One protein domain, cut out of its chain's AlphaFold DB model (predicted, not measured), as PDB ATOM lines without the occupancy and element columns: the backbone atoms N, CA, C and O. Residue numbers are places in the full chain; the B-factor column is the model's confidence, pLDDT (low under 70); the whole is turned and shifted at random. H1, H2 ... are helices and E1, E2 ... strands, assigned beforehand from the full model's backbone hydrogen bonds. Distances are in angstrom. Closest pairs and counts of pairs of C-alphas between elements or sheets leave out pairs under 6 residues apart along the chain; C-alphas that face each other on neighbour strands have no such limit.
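What this domain is: This is residues 148 to 241 and 282 to 291 of the 292 residues of an uncharacterized protein of Acidimicrobiia bacterium (UniProt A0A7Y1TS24). A strongly twisted sheet of five strands has one long helix, H1, packed along one face over its strands E5 and E4, and a shorter helix, H2, sits on the same face but beside the strands, near the edge strand E3. Two long stretches with no named element, residues 191 to 207 and residues 211 to 230, loop out before and after E3, the first tied to E3 by a short pairing. The printed part has 104 residues with two named helices and five named strands, in the order E1 H1 E2 H2 E3 E4 E5; the sheet is mixed, in the order E1 E5 E4 E2 E3, and the class is mixed, helices and strands. The whole is compact, with a radius of gyration of the C-alphas of 12.4 A, and rounded, with spans of 33 by 29 by 25 A.

Where its parts are: The printed part opens with strand E1, residues 148 to 155, from C-alpha 148 at (-15.895, 8.217, -25.718); it bends by 86 degrees at residue 152 and measures 15.9 A from first to last C-alpha. Helix H1, residues 156 to 171, follows with no residue between and is 22.0 A long, ending at C-alpha 171 at (-14.738, 16.308, -10.961). Strand E2 is residues 177 to 179, 6.4 A. Helix H2 is residues 182 to 190, 12.8 A. Strand E3 is residues 208 to 210, 6.5 A. Strand E4 is residues 231 to 237, 20.3 A. Strand E5 is residues 285 to 290, 16.9 A, ending at C-alpha 290 at (-26.311, 15.961, -34.405).

How they stand to each other: In the sheet, E1 and E3 are the edge strands. E1 is parallel to E5, at 22 degrees, with N 149 and O 286 at 2.9 A and N 290 and O 154 at 2.8 A, within hydrogen-bond range. E5 is antiparallel to E4, at 155 degrees, with N 236 and O 285 at 2.8 A. E4 is antiparallel to E2, at 157 degrees, with N 179 and O 235 at 2.7 A. E2 is parallel to E3, at 24 degrees, with N 178 and O 208 at 2.7 A. H1 is on the sheet at a height of 7.5 A, over E5 and E4, and runs along the strands, at 1 degree to E5 on the local plane; the closest C-alphas of H1 and E5 are those of Ile 156 and Val 289, 5.9 A apart. H2 is on the same face, at a height over the sheet of 5.9 A, and lies over none of the strands; the C-alphas of Leu 185 and Val 210, 7.5 A apart, are its closest to E3. The domain has two layers, helices on one face of a sheet. H1 and H2 are close but not clearly touching, about perpendicular at 80 degrees, with the C-alphas of Ile 156 and Leu 188 closest at 7.5 A. E2, H2 and E3 form a strand-helix-strand unit, two parallel neighbour strands with a helix between them along the chain, and its crossover is right-handed. E1, H1 and E2 form a split one, also right-handed, with E5 and E4 between its strands in the sheet. In H1 and H2 every O i to N i+4 pair is within hydrogen-bond range.

The domain as a whole: The C-alphas farthest apart are those of Gly 198 and Leu 223, 37.8 A. Residues 242 to 281 are not printed, and C-alphas 241 and 282 are 14.9 A apart across the cut, on the link from E4 to E5. The links H2 to E3 and E3 to E4 are long, with 17 and 20 residues. Residues 201 to 202 pair antiparallel with residues 195 to 196 and with residues 208 to 209 of E3. The mean pLDDT of the printed part is 90.9, and residue 173 is under 70.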
ATOM      1  N   ILE A 148     -14.808   8.111 -24.746       90.12
ATOM      2  CA  ILE A 148     -15.895   8.217 -25.718       90.12
ATOM      3  C   ILE A 148     -17.202   7.928 -24.988       90.12
ATOM      4  O   ILE A 148     -17.610   6.779 -24.842       90.12
ATOM      5  N   ILE A 149     -17.861   8.994 -24.534       90.88
ATOM      6  CA  ILE A 149     -19.122   8.917 -23.794       90.88
ATOM      7  C   ILE A 149     -20.202   8.311 -24.689       90.88
ATOM      8  O   ILE A 149     -20.948   7.430 -24.267       90.88
ATOM      9  N   ASN A 150     -20.271   8.770 -25.943       88.31
ATOM     10  CA  ASN A 150     -21.105   8.159 -26.969       88.31
ATOM     11  C   ASN A 150     -20.556   8.455 -28.375       88.31
ATOM     12  O   ASN A 150     -20.331   9.610 -28.740       88.31
ATOM     13  N   ALA A 151     -20.348   7.399 -29.167       87.38
ATOM     14  CA  ALA A 151     -19.874   7.492 -30.549       87.38
ATOM     15  C   ALA A 151     -21.011   7.652 -31.575       87.38
ATOM     16  O   ALA A 151     -20.764   8.049 -32.718       87.38
ATOM     17  N   THR A 152     -22.246   7.328 -31.185       91.75
ATOM     18  CA  THR A 152     -23.451   7.531 -31.989       91.75
ATOM     19  C   THR A 152     -23.967   8.940 -31.755       91.75
ATOM     20  O   THR A 152     -24.210   9.319 -30.611       91.75
ATOM     21  N   ALA A 153     -24.167   9.690 -32.840       92.25
ATOM     22  CA  ALA A 153     -24.634  11.066 -32.770       92.25
ATOM     23  C   ALA A 153     -25.948  11.173 -31.978       92.25
ATOM     24  O   ALA A 153     -26.900  10.433 -32.238       92.25
ATOM     25  N   GLN A 154     -25.962  12.057 -30.982       94.75
ATOM     26  CA  GLN A 154     -27.124  12.359 -30.148       94.75
ATOM     27  C   GLN A 154     -27.627  13.778 -30.426       94.75
ATOM     28  O   GLN A 154     -26.888  14.616 -30.937       94.75
ATOM     29  N   SER A 155     -28.867  14.082 -30.038       95.00
ATOM     30  CA  SER A 155     -29.350  15.468 -30.064       95.00
ATOM     31  C   SER A 155     -28.515  16.353 -29.135       95.00
ATOM     32  O   SER A 155     -28.014  15.883 -28.111       95.00
ATOM     33  N   ILE A 156     -28.413  17.645 -29.450       94.94
ATOM     34  CA  ILE A 156     -27.629  18.622 -28.676       94.94
ATOM     35  C   ILE A 156     -27.962  18.559 -27.174       94.94
ATOM     36  O   ILE A 156     -27.066  18.488 -26.332       94.94
ATOM     37  N   ARG A 157     -29.254  18.485 -26.830       95.12
ATOM     38  CA  ARG A 157     -29.723  18.392 -25.438       95.12
ATOM     39  C   ARG A 157     -29.235  17.128 -24.720       95.12
ATOM     40  O   ARG A 157     -28.826  17.209 -23.564       95.12
ATOM     41  N   LEU A 158     -29.270  15.971 -25.385       95.56
ATOM     42  CA  LEU A 158     -28.773  14.717 -24.807       95.56
ATOM     43  C   LEU A 158     -27.246  14.714 -24.701       95.56
ATOM     44  O   LEU A 158     -26.709  14.246 -23.697       95.56
ATOM     45  N   SER A 159     -26.548  15.277 -25.689       96.31
ATOM     46  CA  SER A 159     -25.091  15.425 -25.658       96.31
ATOM     47  C   SER A 159     -24.634  16.255 -24.460       96.31
ATOM     48  O   SER A 159     -23.749  15.820 -23.725       96.31
ATOM     49  N   MET A 160     -25.288  17.396 -24.208       96.56
ATOM     50  CA  MET A 160     -25.042  18.215 -23.016       96.56
ATOM     51  C   MET A 160     -25.290  17.420 -21.733       96.56
ATOM     52  O   MET A 160     -24.387  17.309 -20.911       96.56
ATOM     53  N   TYR A 161     -26.456  16.782 -21.587       95.75
ATOM     54  CA  TYR A 161     -26.771  15.964 -20.408       95.75
ATOM     55  C   TYR A 161     -25.681  14.921 -20.097       95.75
ATOM     56  O   TYR A 161     -25.254  14.773 -18.948       95.75
ATOM     57  N   HIS A 162     -25.200  14.206 -21.116       96.06
ATOM     58  CA  HIS A 162     -24.175  13.181 -20.945       96.06
ATOM     59  C   HIS A 162     -22.796  13.756 -20.596       96.06
ATOM     60  O   HIS A 162     -22.123  13.199 -19.727       96.06
ATOM     61  N   LEU A 163     -22.384  14.862 -21.222       95.56
ATOM     62  CA  LEU A 163     -21.121  15.536 -20.897       95.56
ATOM     63  C   LEU A 163     -21.121  16.089 -19.474       95.56
ATOM     64  O   LEU A 163     -20.156  15.891 -18.741       95.56
ATOM     65  N   GLU A 164     -22.207  16.739 -19.068       94.94
ATOM     66  CA  GLU A 164     -22.361  17.273 -17.715       94.94
ATOM     67  C   GLU A 164     -22.357  16.153 -16.669       94.94
ATOM     68  O   GLU A 164     -21.688  16.258 -15.645       94.94
ATOM     69  N   THR A 165     -23.031  15.034 -16.951       92.56
ATOM     70  CA  THR A 165     -23.017  13.854 -16.070       92.56
ATOM     71  C   THR A 165     -21.612  13.262 -15.948       92.56
ATOM     72  O   THR A 165     -21.176  12.926 -14.845       92.56
ATOM     73  N   HIS A 166     -20.884  13.149 -17.064       91.12
ATOM     74  CA  HIS A 166     -19.489  12.700 -17.067       91.12
ATOM     75  C   HIS A 166     -18.618  13.622 -16.211       91.12
ATOM     76  O   HIS A 166     -17.979  13.143 -15.274       91.12
ATOM     77  N   LEU A 167     -18.666  14.936 -16.451       89.38
ATOM     78  CA  LEU A 167     -17.907  15.927 -15.683       89.38
ATOM     79  C   LEU A 167     -18.255  15.894 -14.192       89.38
ATOM     80  O   LEU A 167     -17.352  15.888 -13.358       89.38
ATOM     81  N   ALA A 168     -19.535  15.798 -13.835       86.88
ATOM     82  CA  ALA A 168     -19.964  15.677 -12.444       86.88
ATOM     83  C   ALA A 168     -19.414  14.407 -11.770       86.88
ATOM     84  O   ALA A 168     -19.054  14.440 -10.591       86.88
ATOM     85  N   SER A 169     -19.312  13.298 -12.514       83.44
ATOM     86  CA  SER A 169     -18.814  12.025 -11.983       83.44
ATOM     87  C   SER A 169     -17.308  12.023 -11.706       83.44
ATOM     88  O   SER A 169     -16.880  11.402 -10.733       83.44
ATOM     89  N   VAL A 170     -16.522  12.742 -12.516       81.31
ATOM     90  CA  VAL A 170     -15.048  12.753 -12.441       81.31
ATOM     91  C   VAL A 170     -14.486  13.944 -11.663       81.31
ATOM     92  O   VAL A 170     -13.436  13.821 -11.043       81.31
ATOM     93  N   LEU A 171     -15.184  15.084 -11.644       80.44
ATOM     94  CA  LEU A 171     -14.738  16.308 -10.961       80.44
ATOM     95  C   LEU A 171     -15.358  16.506  -9.569       80.44
ATOM     96  O   LEU A 171     -15.049  17.490  -8.900       80.44
ATOM     97  N   HIS A 172     -16.241  15.603  -9.131       79.62
ATOM     98  CA  HIS A 172     -16.815  15.564  -7.777       79.62
ATOM     99  C   HIS A 172     -17.372  16.913  -7.261       79.62
ATOM    100  O   HIS A 172     -17.269  17.221  -6.074       79.62
ATOM    101  N   GLY A 173     -17.976  17.718  -8.143       68.12
ATOM    102  CA  GLY A 173     -18.580  19.015  -7.806       68.12
ATOM    103  C   GLY A 173     -17.788  20.247  -8.260       68.12
ATOM    104  O   GLY A 173     -18.280  21.363  -8.101       68.12
ATOM    105  N   ALA A 174     -16.604  20.076  -8.854       82.06
ATOM    106  CA  ALA A 174     -15.908  21.163  -9.541       82.06
ATOM    107  C   ALA A 174     -16.442  21.377 -10.972       82.06
ATOM    108  O   ALA A 174     -16.901  20.450 -11.643       82.06
ATOM    109  N   ALA A 175     -16.363  22.618 -11.457       87.44
ATOM    110  CA  ALA A 175     -16.798  22.970 -12.804       87.44
ATOM    111  C   ALA A 175     -15.722  22.610 -13.841       87.44
ATOM    112  O   ALA A 175     -14.650  23.203 -13.848       87.44
ATOM    113  N   GLY A 176     -16.022  21.665 -14.732       93.81
ATOM    114  CA  GLY A 176     -15.258  21.431 -15.962       93.81
ATOM    115  C   GLY A 176     -15.584  22.407 -17.097       93.81
ATOM    116  O   GLY A 176     -16.379  23.340 -16.938       93.81
ATOM    117  N   MET A 177     -14.979  22.151 -18.255       97.19
ATOM    118  CA  MET A 177     -15.159  22.913 -19.490       97.19
ATOM    119  C   MET A 177     -15.729  22.014 -20.589       97.19
ATOM    120  O   MET A 177     -15.290  20.879 -20.750       97.19
ATOM    121  N   ILE A 178     -16.702  22.523 -21.340       97.12
ATOM    122  CA  ILE A 178     -17.317  21.885 -22.502       97.12
ATOM    123  C   ILE A 178     -16.907  22.687 -23.731       97.12
ATOM    124  O   ILE A 178     -17.256  23.858 -23.859       97.12
ATOM    125  N   HIS A 179     -16.169  22.060 -24.635       96.62
ATOM    126  CA  HIS A 179     -15.660  22.675 -25.849       96.62
ATOM    127  C   HIS A 179     -16.490  22.259 -27.056       96.62
ATOM    128  O   HIS A 179     -16.766  21.074 -27.269       96.62
ATOM    129  N   VAL A 180     -16.878  23.252 -27.846       95.50
ATOM    130  CA  VAL A 180     -17.744  23.115 -29.017       95.50
ATOM    131  C   VAL A 180     -17.258  24.009 -30.150       95.50
ATOM    132  O   VAL A 180     -16.514  24.966 -29.929       95.50
ATOM    133  N   SER A 181     -17.714  23.744 -31.374       93.00
ATOM    134  CA  SER A 181     -17.509  24.686 -32.470       93.00
ATOM    135  C   SER A 181     -18.233  26.010 -32.189       93.00
ATOM    136  O   SER A 181     -19.235  26.076 -31.468       93.00
ATOM    137  N   SER A 182     -17.746  27.099 -32.785       90.56
ATOM    138  CA  SER A 182     -18.398  28.408 -32.645       90.56
ATOM    139  C   SER A 182     -19.844  28.437 -33.163       90.56
ATOM    140  O   SER A 182     -20.667  29.167 -32.612       90.56
ATOM    141  N   GLY A 183     -20.161  27.629 -34.182       90.38
ATOM    142  CA  GLY A 183     -21.521  27.473 -34.699       90.38
ATOM    143  C   GLY A 183     -22.422  26.733 -33.714       90.38
ATOM    144  O   GLY A 183     -23.518  27.203 -33.411       90.38
ATOM    145  N   LEU A 184     -21.925  25.635 -33.137       93.38
ATOM    146  CA  LEU A 184     -22.649  24.853 -32.138       93.38
ATOM    147  C   LEU A 184     -22.899  25.639 -30.844       93.38
ATOM    148  O   LEU A 184     -23.969  25.509 -30.259       93.38
ATOM    149  N   LEU A 185     -21.980  26.520 -30.428       94.50
ATOM    150  CA  LEU A 185     -22.245  27.451 -29.323       94.50
ATOM    151  C   LEU A 185     -23.466  28.341 -29.610       94.50
ATOM    152  O   LEU A 185     -24.270  28.582 -28.714       94.50
ATOM    153  N   GLY A 186     -23.628  28.804 -30.853       92.50
ATOM    154  CA  GLY A 186     -24.806  29.572 -31.264       92.50
ATOM    155  C   GLY A 186     -26.110  28.788 -31.092       92.50
ATOM    156  O   GLY A 186     -27.085  29.340 -30.589       92.50
ATOM    157  N   LEU A 187     -26.104  27.497 -31.441       93.94
ATOM    158  CA  LEU A 187     -27.248  26.598 -31.241       93.94
ATOM    159  C   LEU A 187     -27.525  26.344 -29.754       93.94
ATOM    160  O   LEU A 187     -28.668  26.428 -29.323       93.94
ATOM    161  N   LEU A 188     -26.484  26.112 -28.947       95.62
ATOM    162  CA  LEU A 188     -26.630  25.924 -27.500       95.62
ATOM    163  C   LEU A 188     -27.263  27.138 -26.817       95.62
ATOM    164  O   LEU A 188     -28.089  26.969 -25.925       95.62
ATOM    165  N   VAL A 189     -26.892  28.352 -27.226       95.81
ATOM    166  CA  VAL A 189     -27.502  29.583 -26.701       95.81
ATOM    167  C   VAL A 189     -28.950  29.718 -27.172       95.81
ATOM    168  O   VAL A 189     -29.802  30.109 -26.384       95.81
ATOM    169  N   ALA A 190     -29.244  29.392 -28.434       94.12
ATOM    170  CA  ALA A 190     -30.603  29.460 -28.974       94.12
ATOM    171  C   ALA A 190     -31.571  28.461 -28.310       94.12
ATOM    172  O   ALA A 190     -32.755  28.761 -28.182       94.12
ATOM    173  N   ASP A 191     -31.058  27.311 -27.865       93.81
ATOM    174  CA  ASP A 191     -31.826  26.239 -27.218       93.81
ATOM    175  C   ASP A 191     -31.874  26.344 -25.677       93.81
ATOM    176  O   ASP A 191     -32.315  25.398 -25.008       93.81
ATOM    177  N   ASP A 192     -31.407  27.462 -25.106       94.88
ATOM    178  CA  ASP A 192     -31.282  27.700 -23.658       94.88
ATOM    179  C   ASP A 192     -30.438  26.630 -22.929       94.88
ATOM    180  O   ASP A 192     -30.698  26.255 -21.783       94.88
ATOM    181  N   LEU A 193     -29.417  26.098 -23.605       95.94
ATOM    182  CA  LEU A 193     -28.463  25.121 -23.061       95.94
ATOM    183  C   LEU A 193     -27.140  25.763 -22.620       95.94
ATOM    184  O   LEU A 193     -26.360  25.125 -21.910       95.94
ATOM    185  N   ALA A 194     -26.885  27.007 -23.028       96.75
ATOM    186  CA  ALA A 194     -25.754  27.811 -22.581       96.75
ATOM    187  C   ALA A 194     -26.179  29.267 -22.337       96.75
ATOM    188  O   ALA A 194     -26.626  29.954 -23.252       96.75
ATOM    189  N   GLU A 195     -25.975  29.762 -21.120       96.69
ATOM    190  CA  GLU A 195     -26.305  31.131 -20.716       96.69
ATOM    191  C   GLU A 195     -25.034  31.939 -20.447       96.69
ATOM    192  O   GLU A 195     -24.058  31.433 -19.897       96.69
ATOM    193  N   TRP A 196     -25.028  33.210 -20.843       94.69
ATOM    194  CA  TRP A 196     -23.921  34.117 -20.556       94.69
ATOM    195  C   TRP A 196     -24.050  34.713 -19.151       94.69
ATOM    196  O   TRP A 196     -24.982  35.471 -18.894       94.69
ATOM    197  N   ASP A 197     -23.079  34.459 -18.271       90.62
ATOM    198  CA  ASP A 197     -23.100  34.948 -16.880       90.62
ATOM    199  C   ASP A 197     -22.490  36.353 -16.690       90.62
ATOM    200  O   ASP A 197     -22.336  36.834 -15.567       90.62
ATOM    201  N   GLY A 198     -22.120  37.022 -17.786       88.19
ATOM    202  CA  GLY A 198     -21.365  38.277 -17.767       88.19
ATOM    203  C   GLY A 198     -19.870  38.101 -18.041       88.19
ATOM    204  O   GLY A 198     -19.212  39.086 -18.377       88.19
ATOM    205  N   ARG A 199     -19.342  36.873 -17.955       89.00
ATOM    206  CA  ARG A 199     -17.921  36.561 -18.174       89.00
ATOM    207  C   ARG A 199     -17.686  35.334 -19.052       89.00
ATOM    208  O   ARG A 199     -16.761  35.349 -19.860       89.00
ATOM    209  N   VAL A 200     -18.459  34.271 -18.879       94.94
ATOM    210  CA  VAL A 200     -18.358  33.027 -19.652       94.94
ATOM    211  C   VAL A 200     -19.750  32.493 -19.970       94.94
ATOM    212  O   VAL A 200     -20.737  32.852 -19.326       94.94
ATOM    213  N   TYR A 201     -19.842  31.616 -20.970       97.00
ATOM    214  CA  TYR A 201     -21.045  30.812 -21.135       97.00
ATOM    215  C   TYR A 201     -21.035  29.679 -20.116       97.00
ATOM    216  O   TYR A 201     -20.003  29.036 -19.914       97.00
ATOM    217  N   ARG A 202     -22.179  29.425 -19.487       96.69
ATOM    218  CA  ARG A 202     -22.379  28.314 -18.565       96.69
ATOM    219  C   ARG A 202     -23.525  27.439 -19.007       96.69
ATOM    220  O   ARG A 202     -24.540  27.929 -19.489       96.69
ATOM    221  N   SER A 203     -23.356  26.145 -18.805       96.19
ATOM    222  CA  SER A 203     -24.442  25.195 -18.940       96.19
ATOM    223  C   SER A 203     -25.350  25.214 -17.705       96.19
ATOM    224  O   SER A 203     -25.010  25.814 -16.681       96.19
ATOM    225  N   ALA A 204     -26.495  24.531 -17.774       91.62
ATOM    226  CA  ALA A 204     -27.482  24.517 -16.691       91.62
ATOM    227  C   ALA A 204     -26.933  23.952 -15.363       91.62
ATOM    228  O   ALA A 204     -27.373  24.356 -14.288       91.62
ATOM    229  N   SER A 205     -25.954  23.045 -15.421       91.31
ATOM    230  CA  SER A 205     -25.265  22.496 -14.242       91.31
ATOM    231  C   SER A 205     -24.030  23.298 -13.810       91.31
ATOM    232  O   SER A 205     -23.375  22.943 -12.830       91.31
ATOM    233  N   GLY A 206     -23.722  24.408 -14.488       93.00
ATOM    234  CA  GLY A 206     -22.665  25.344 -14.100       93.00
ATOM    235  C   GLY A 206     -21.292  25.080 -14.724       93.00
ATOM    236  O   GLY A 206     -20.336  25.780 -14.370       93.00
ATOM    237  N   HIS A 207     -21.176  24.133 -15.660       96.06
ATOM    238  CA  HIS A 207     -19.955  23.922 -16.448       96.06
ATOM    239  C   HIS A 207     -19.722  25.066 -17.431       96.06
ATOM    240  O   HIS A 207     -20.669  25.687 -17.901       96.06
ATOM    241  N   ILE A 208     -18.461  25.355 -17.741       96.94
ATOM    242  CA  ILE A 208     -18.109  26.454 -18.646       96.94
ATOM    243  C   ILE A 208     -18.192  25.959 -20.087       96.94
ATOM    244  O   ILE A 208     -17.575  24.952 -20.413       96.94
ATOM    245  N   VAL A 209     -18.901  26.667 -20.961       97.19
ATOM    246  CA  VAL A 209     -19.006  26.332 -22.386       97.19
ATOM    247  C   VAL A 209     -18.084  27.245 -23.197       97.19
ATOM    248  O   VAL A 209     -18.162  28.472 -23.113       97.19
ATOM    249  N   VAL A 210     -17.204  26.649 -23.996       96.69
ATOM    250  CA  VAL A 210     -16.224  27.336 -24.843       96.69
ATOM    251  C   VAL A 210     -16.516  27.025 -26.304       96.69
ATOM    252  O   VAL A 210     -16.530  25.868 -26.704       96.69
ATOM    253  N   GLY A 211     -16.717  28.070 -27.105       93.94
ATOM    254  CA  GLY A 211     -16.993  27.973 -28.542       93.94
ATOM    255  C   GLY A 211     -15.901  28.614 -29.388       93.94
ATOM    256  O   GLY A 211     -16.208  29.342 -30.334       93.94
ATOM    257  N   ASP A 212     -14.640  28.520 -28.961       93.44
ATOM    258  CA  ASP A 212     -13.500  29.256 -29.526       93.44
ATOM    259  C   ASP A 212     -13.325  28.977 -31.039       93.44
ATOM    260  O   ASP A 212     -13.563  27.852 -31.475       93.44
ATOM    261  N   PRO A 213     -12.936  29.955 -31.885       86.31
ATOM    262  CA  PRO A 213     -12.627  29.698 -33.299       86.31
ATOM    263  C   PRO A 213     -11.547  28.629 -33.539       86.31
ATOM    264  O   PRO A 213     -11.517  28.049 -34.626       86.31
ATOM    265  N   GLY A 214     -10.700  28.318 -32.553       84.94
ATOM    266  CA  GLY A 214      -9.801  27.163 -32.625       84.94
ATOM    267  C   GLY A 214     -10.520  25.808 -32.658       84.94
ATOM    268  O   GLY A 214      -9.891  24.819 -32.998       84.94
ATOM    269  N   TRP A 215     -11.833  25.755 -32.389       85.50
ATOM    270  CA  TRP A 215     -12.691  24.562 -32.474       85.50
ATOM    271  C   TRP A 215     -13.397  24.390 -33.832       85.50
ATOM    272  O   TRP A 215     -14.416  23.712 -33.934       85.50
ATOM    273  N   THR A 216     -12.902  25.039 -34.887       77.50
ATOM    274  CA  THR A 216     -13.519  24.995 -36.229       77.50
ATOM    275  C   THR A 216     -13.101  23.786 -37.070       77.50
ATOM    276  O   THR A 216     -13.714  23.522 -38.104       77.50
ATOM    277  N   GLY A 217     -12.079  23.037 -36.649       72.25
ATOM    278  CA  GLY A 217     -11.690  21.792 -37.305       72.25
ATOM    279  C   GLY A 217     -12.661  20.645 -37.018       72.25
ATOM    280  O   GLY A 217     -13.271  20.572 -35.953       72.25
ATOM    281  N   GLN A 218     -12.755  19.689 -37.947       77.31
ATOM    282  CA  GLN A 218     -13.386  18.392 -37.686       77.31
ATOM    283  C   GLN A 218     -12.447  17.515 -36.854       77.31
ATOM    284  O   GLN A 218     -11.859  16.544 -37.332       77.31
ATOM    285  N   TYR A 219     -12.272  17.891 -35.593       88.00
ATOM    286  CA  TYR A 219     -11.468  17.125 -34.657       88.00
ATOM    287  C   TYR A 219     -12.196  15.820 -34.362       88.00
ATOM    288  O   TYR A 219     -13.360  15.829 -33.963       88.00
ATOM    289  N   THR A 220     -11.531  14.701 -34.634       89.75
ATOM    290  CA  THR A 220     -12.077  13.360 -34.431       89.75
ATOM    291  C   THR A 220     -11.304  12.708 -33.292       89.75
ATOM    292  O   THR A 220     -10.082  12.600 -33.402       89.75
ATOM    293  N   PRO A 221     -11.972  12.264 -32.215       89.94
ATOM    294  CA  PRO A 221     -11.318  11.528 -31.142       89.94
ATOM    295  C   PRO A 221     -10.579  10.291 -31.667       89.94
ATOM    296  O   PRO A 221     -11.071   9.609 -32.575       89.94
ATOM    297  N   TYR A 222      -9.434   9.953 -31.075       86.56
ATOM    298  CA  TYR A 222      -8.702   8.739 -31.431       86.56
ATOM    299  C   TYR A 222      -9.587   7.481 -31.336       86.56
ATOM    300  O   TYR A 222     -10.435   7.368 -30.454       86.56
ATOM    301  N   LEU A 223      -9.405   6.546 -32.279       82.44
ATOM    302  CA  LEU A 223     -10.199   5.312 -32.440       82.44
ATOM    303  C   LEU A 223     -11.709   5.514 -32.664       82.44
ATOM    304  O   LEU A 223     -12.475   4.552 -32.587       82.44
ATOM    305  N   SER A 224     -12.149   6.729 -32.992       88.25
ATOM    306  CA  SER A 224     -13.541   7.014 -33.343       88.25
ATOM    307  C   SER A 224     -13.698   7.360 -34.826       88.25
ATOM    308  O   SER A 224     -12.734   7.661 -35.531       88.25
ATOM    309  N   SER A 225     -14.932   7.293 -35.325       88.88
ATOM    310  CA  SER A 225     -15.246   7.731 -36.682       88.88
ATOM    311  C   SER A 225     -15.432   9.243 -36.742       88.88
ATOM    312  O   SER A 225     -16.045   9.841 -35.848       88.88
ATOM    313  N   ALA A 226     -14.972   9.842 -37.842       88.38
ATOM    314  CA  ALA A 226     -15.204  11.250 -38.133       88.38
ATOM    315  C   ALA A 226     -16.699  11.595 -38.067       88.38
ATOM    316  O   ALA A 226     -17.576  10.749 -38.284       88.38
ATOM    317  N   ALA A 227     -16.985  12.844 -37.719       87.75
ATOM    318  CA  ALA A 227     -18.332  13.374 -37.826       87.75
ATOM    319  C   ALA A 227     -18.666  13.603 -39.312       87.75
ATOM    320  O   ALA A 227     -17.801  13.995 -40.096       87.75
ATOM    321  N   THR A 228     -19.898  13.312 -39.721       87.19
ATOM    322  CA  THR A 228     -20.343  13.447 -41.115       87.19
ATOM    323  C   THR A 228     -21.434  14.493 -41.227       87.19
ATOM    324  O   THR A 228     -22.361  14.431 -40.435       87.19
ATOM    325  N   GLY A 229     -21.377  15.360 -42.245       84.88
ATOM    326  CA  GLY A 229     -22.492  16.207 -42.690       84.88
ATOM    327  C   GLY A 229     -23.141  17.055 -41.593       84.88
ATOM    328  O   GLY A 229     -22.744  18.194 -41.379       84.88
ATOM    329  N   ASP A 230     -24.152  16.483 -40.945       88.88
ATOM    330  CA  ASP A 230     -24.980  17.024 -39.869       88.88
ATOM    331  C   ASP A 230     -24.493  16.637 -38.462       88.88
ATOM    332  O   ASP A 230     -25.268  16.665 -37.506       88.88
ATOM    333  N   GLN A 231     -23.230  16.241 -38.317       92.62
ATOM    334  CA  GLN A 231     -22.656  15.818 -37.046       92.62
ATOM    335  C   GLN A 231     -21.413  16.625 -36.704       92.62
ATOM    336  O   GLN A 231     -20.601  16.944 -37.574       92.62
ATOM    337  N   GLU A 232     -21.208  16.835 -35.410       93.06
ATOM    338  CA  GLU A 232     -19.986  17.397 -34.845       93.06
ATOM    339  C   GLU A 232     -19.561  16.606 -33.600       93.06
ATOM    340  O   GLU A 232     -20.304  15.763 -33.088       93.06
ATOM    341  N   TRP A 233     -18.346  16.848 -33.115       94.00
ATOM    342  CA  TRP A 233     -17.890  16.339 -31.824       94.00
ATOM    343  C   TRP A 233     -17.894  17.465 -30.797       94.00
ATOM    344  O   TRP A 233     -17.414  18.566 -31.062       94.00
ATOM    345  N   MET A 234     -18.411  17.159 -29.614       95.19
ATOM    346  CA  MET A 234     -18.278  17.984 -28.423       95.19
ATOM    347  C   MET A 234     -17.281  17.330 -27.478       95.19
ATOM    348  O   MET A 234     -17.217  16.099 -27.385       95.19
ATOM    349  N   TYR A 235     -16.555  18.155 -26.737       95.31
ATOM    350  CA  TYR A 235     -15.509  17.696 -25.835       95.31
ATOM    351  C   TYR A 235     -15.727  18.234 -24.432       95.31
ATOM    352  O   TYR A 235     -16.201  19.348 -24.257       95.31
ATOM    353  N   ALA A 236     -15.358  17.456 -23.429       94.88
ATOM    354  CA  ALA A 236     -15.349  17.861 -22.033       94.88
ATOM    355  C   ALA A 236     -13.930  17.740 -21.483       94.88
ATOM    356  O   ALA A 236     -13.231  16.786 -21.818       94.88
ATOM    357  N   THR A 237     -13.518  18.671 -20.628       93.00
ATOM    358  CA  THR A 237     -12.256  18.615 -19.880       93.00
ATOM    359  C   THR A 237     -12.438  19.112 -18.450       93.00
ATOM    360  O   THR A 237     -13.419  19.777 -18.110       93.00
ATOM    361  N   ALA A 238     -11.433  18.861 -17.612       88.94
ATOM    362  CA  ALA A 238     -11.205  19.647 -16.405       88.94
ATOM    363  C   ALA A 238     -10.984  21.140 -16.751       88.94
ATOM    364  O   ALA A 238     -10.829  21.479 -17.934       88.94
ATOM    365  N   PRO A 239     -10.958  22.042 -15.750       89.12
ATOM    366  CA  PRO A 239     -10.463  23.398 -15.954       89.12
ATOM    367  C   PRO A 239      -9.137  23.408 -16.716       89.12
ATOM    368  O   PRO A 239      -8.253  22.594 -16.454       89.12
ATOM    369  N   ILE A 240      -9.028  24.324 -17.674       90.19
ATOM    370  CA  ILE A 240      -7.810  24.538 -18.444       90.19
ATOM    371  C   ILE A 240      -6.974  25.607 -17.752       90.19
ATOM    372  O   ILE A 240      -7.486  26.664 -17.363       90.19
ATOM    373  N   TRP A 241      -5.673  25.357 -17.683       85.12
ATOM    374  CA  TRP A 241      -4.683  26.324 -17.250       85.12
ATOM    375  C   TRP A 241      -3.725  26.658 -18.376       85.12
ATOM    376  O   TRP A 241      -3.396  25.809 -19.207       85.12
ATOM    377  N   SER A 282      -7.871  13.095 -16.989       76.19
ATOM    378  CA  SER A 282      -8.814  12.064 -16.534       76.19
ATOM    379  C   SER A 282     -10.276  12.472 -16.732       76.19
ATOM    380  O   SER A 282     -11.145  11.625 -16.934       76.19
ATOM    381  N   ALA A 283     -10.539  13.779 -16.748       82.75
ATOM    382  CA  ALA A 283     -11.853  14.337 -17.020       82.75
ATOM    383  C   ALA A 283     -12.164  14.463 -18.522       82.75
ATOM    384  O   ALA A 283     -13.275  14.863 -18.876       82.75
ATOM    385  N   THR A 284     -11.221  14.126 -19.411       89.44
ATOM    386  CA  THR A 284     -11.394  14.304 -20.858       89.44
ATOM    387  C   THR A 284     -12.447  13.342 -21.401       89.44
ATOM    388  O   THR A 284     -12.298  12.121 -21.326       89.44
ATOM    389  N   GLY A 285     -13.512  13.892 -21.975       90.88
ATOM    390  CA  GLY A 285     -14.595  13.135 -22.594       90.88
ATOM    391  C   GLY A 285     -14.935  13.671 -23.977       90.88
ATOM    392  O   GLY A 285     -14.718  14.846 -24.264       90.88
ATOM    393  N   ALA A 286     -15.484  12.816 -24.833       94.56
ATOM    394  CA  ALA A 286     -15.979  13.206 -26.146       94.56
ATOM    395  C   ALA A 286     -17.345  12.573 -26.428       94.56
ATOM    396  O   ALA A 286     -17.598  11.416 -26.078       94.56
ATOM    397  N   ILE A 287     -18.220  13.325 -27.089       95.06
ATOM    398  CA  ILE A 287     -19.524  12.845 -27.545       95.06
ATOM    399  C   ILE A 287     -19.836  13.372 -28.939       95.06
ATOM    400  O   ILE A 287     -19.554  14.529 -29.261       95.06
ATOM    401  N   LYS A 288     -20.418  12.515 -29.773       95.00
ATOM    402  CA  LYS A 288     -20.873  12.907 -31.104       95.00
ATOM    403  C   LYS A 288     -22.268  13.520 -31.009       95.00
ATOM    404  O   LYS A 288     -23.162  12.937 -30.394       95.00
ATOM    405  N   VAL A 289     -22.465  14.669 -31.638       95.00
ATOM    406  CA  VAL A 289     -23.720  15.427 -31.633       95.00
ATOM    407  C   VAL A 289     -24.262  15.588 -33.049       95.00
ATOM    408  O   VAL A 289     -23.489  15.722 -33.992       95.00
ATOM    409  N   THR A 290     -25.583  15.574 -33.193       94.25
ATOM    410  CA  THR A 290     -26.311  15.961 -34.405       94.25
ATOM    411  C   THR A 290     -26.633  17.454 -34.342       94.25
ATOM    412  O   THR A 290     -27.182  17.916 -33.341       94.25
ATOM    413  N   VAL A 291     -26.293  18.197 -35.397       86.75
ATOM    414  CA  VAL A 291     -26.495  19.654 -35.549       86.75
ATOM    415  C   VAL A 291     -27.708  20.026 -36.420       86.75
ATOM    416  O   VAL A 291     -27.938  21.212 -36.654       86.75
TER     417      VAL A 291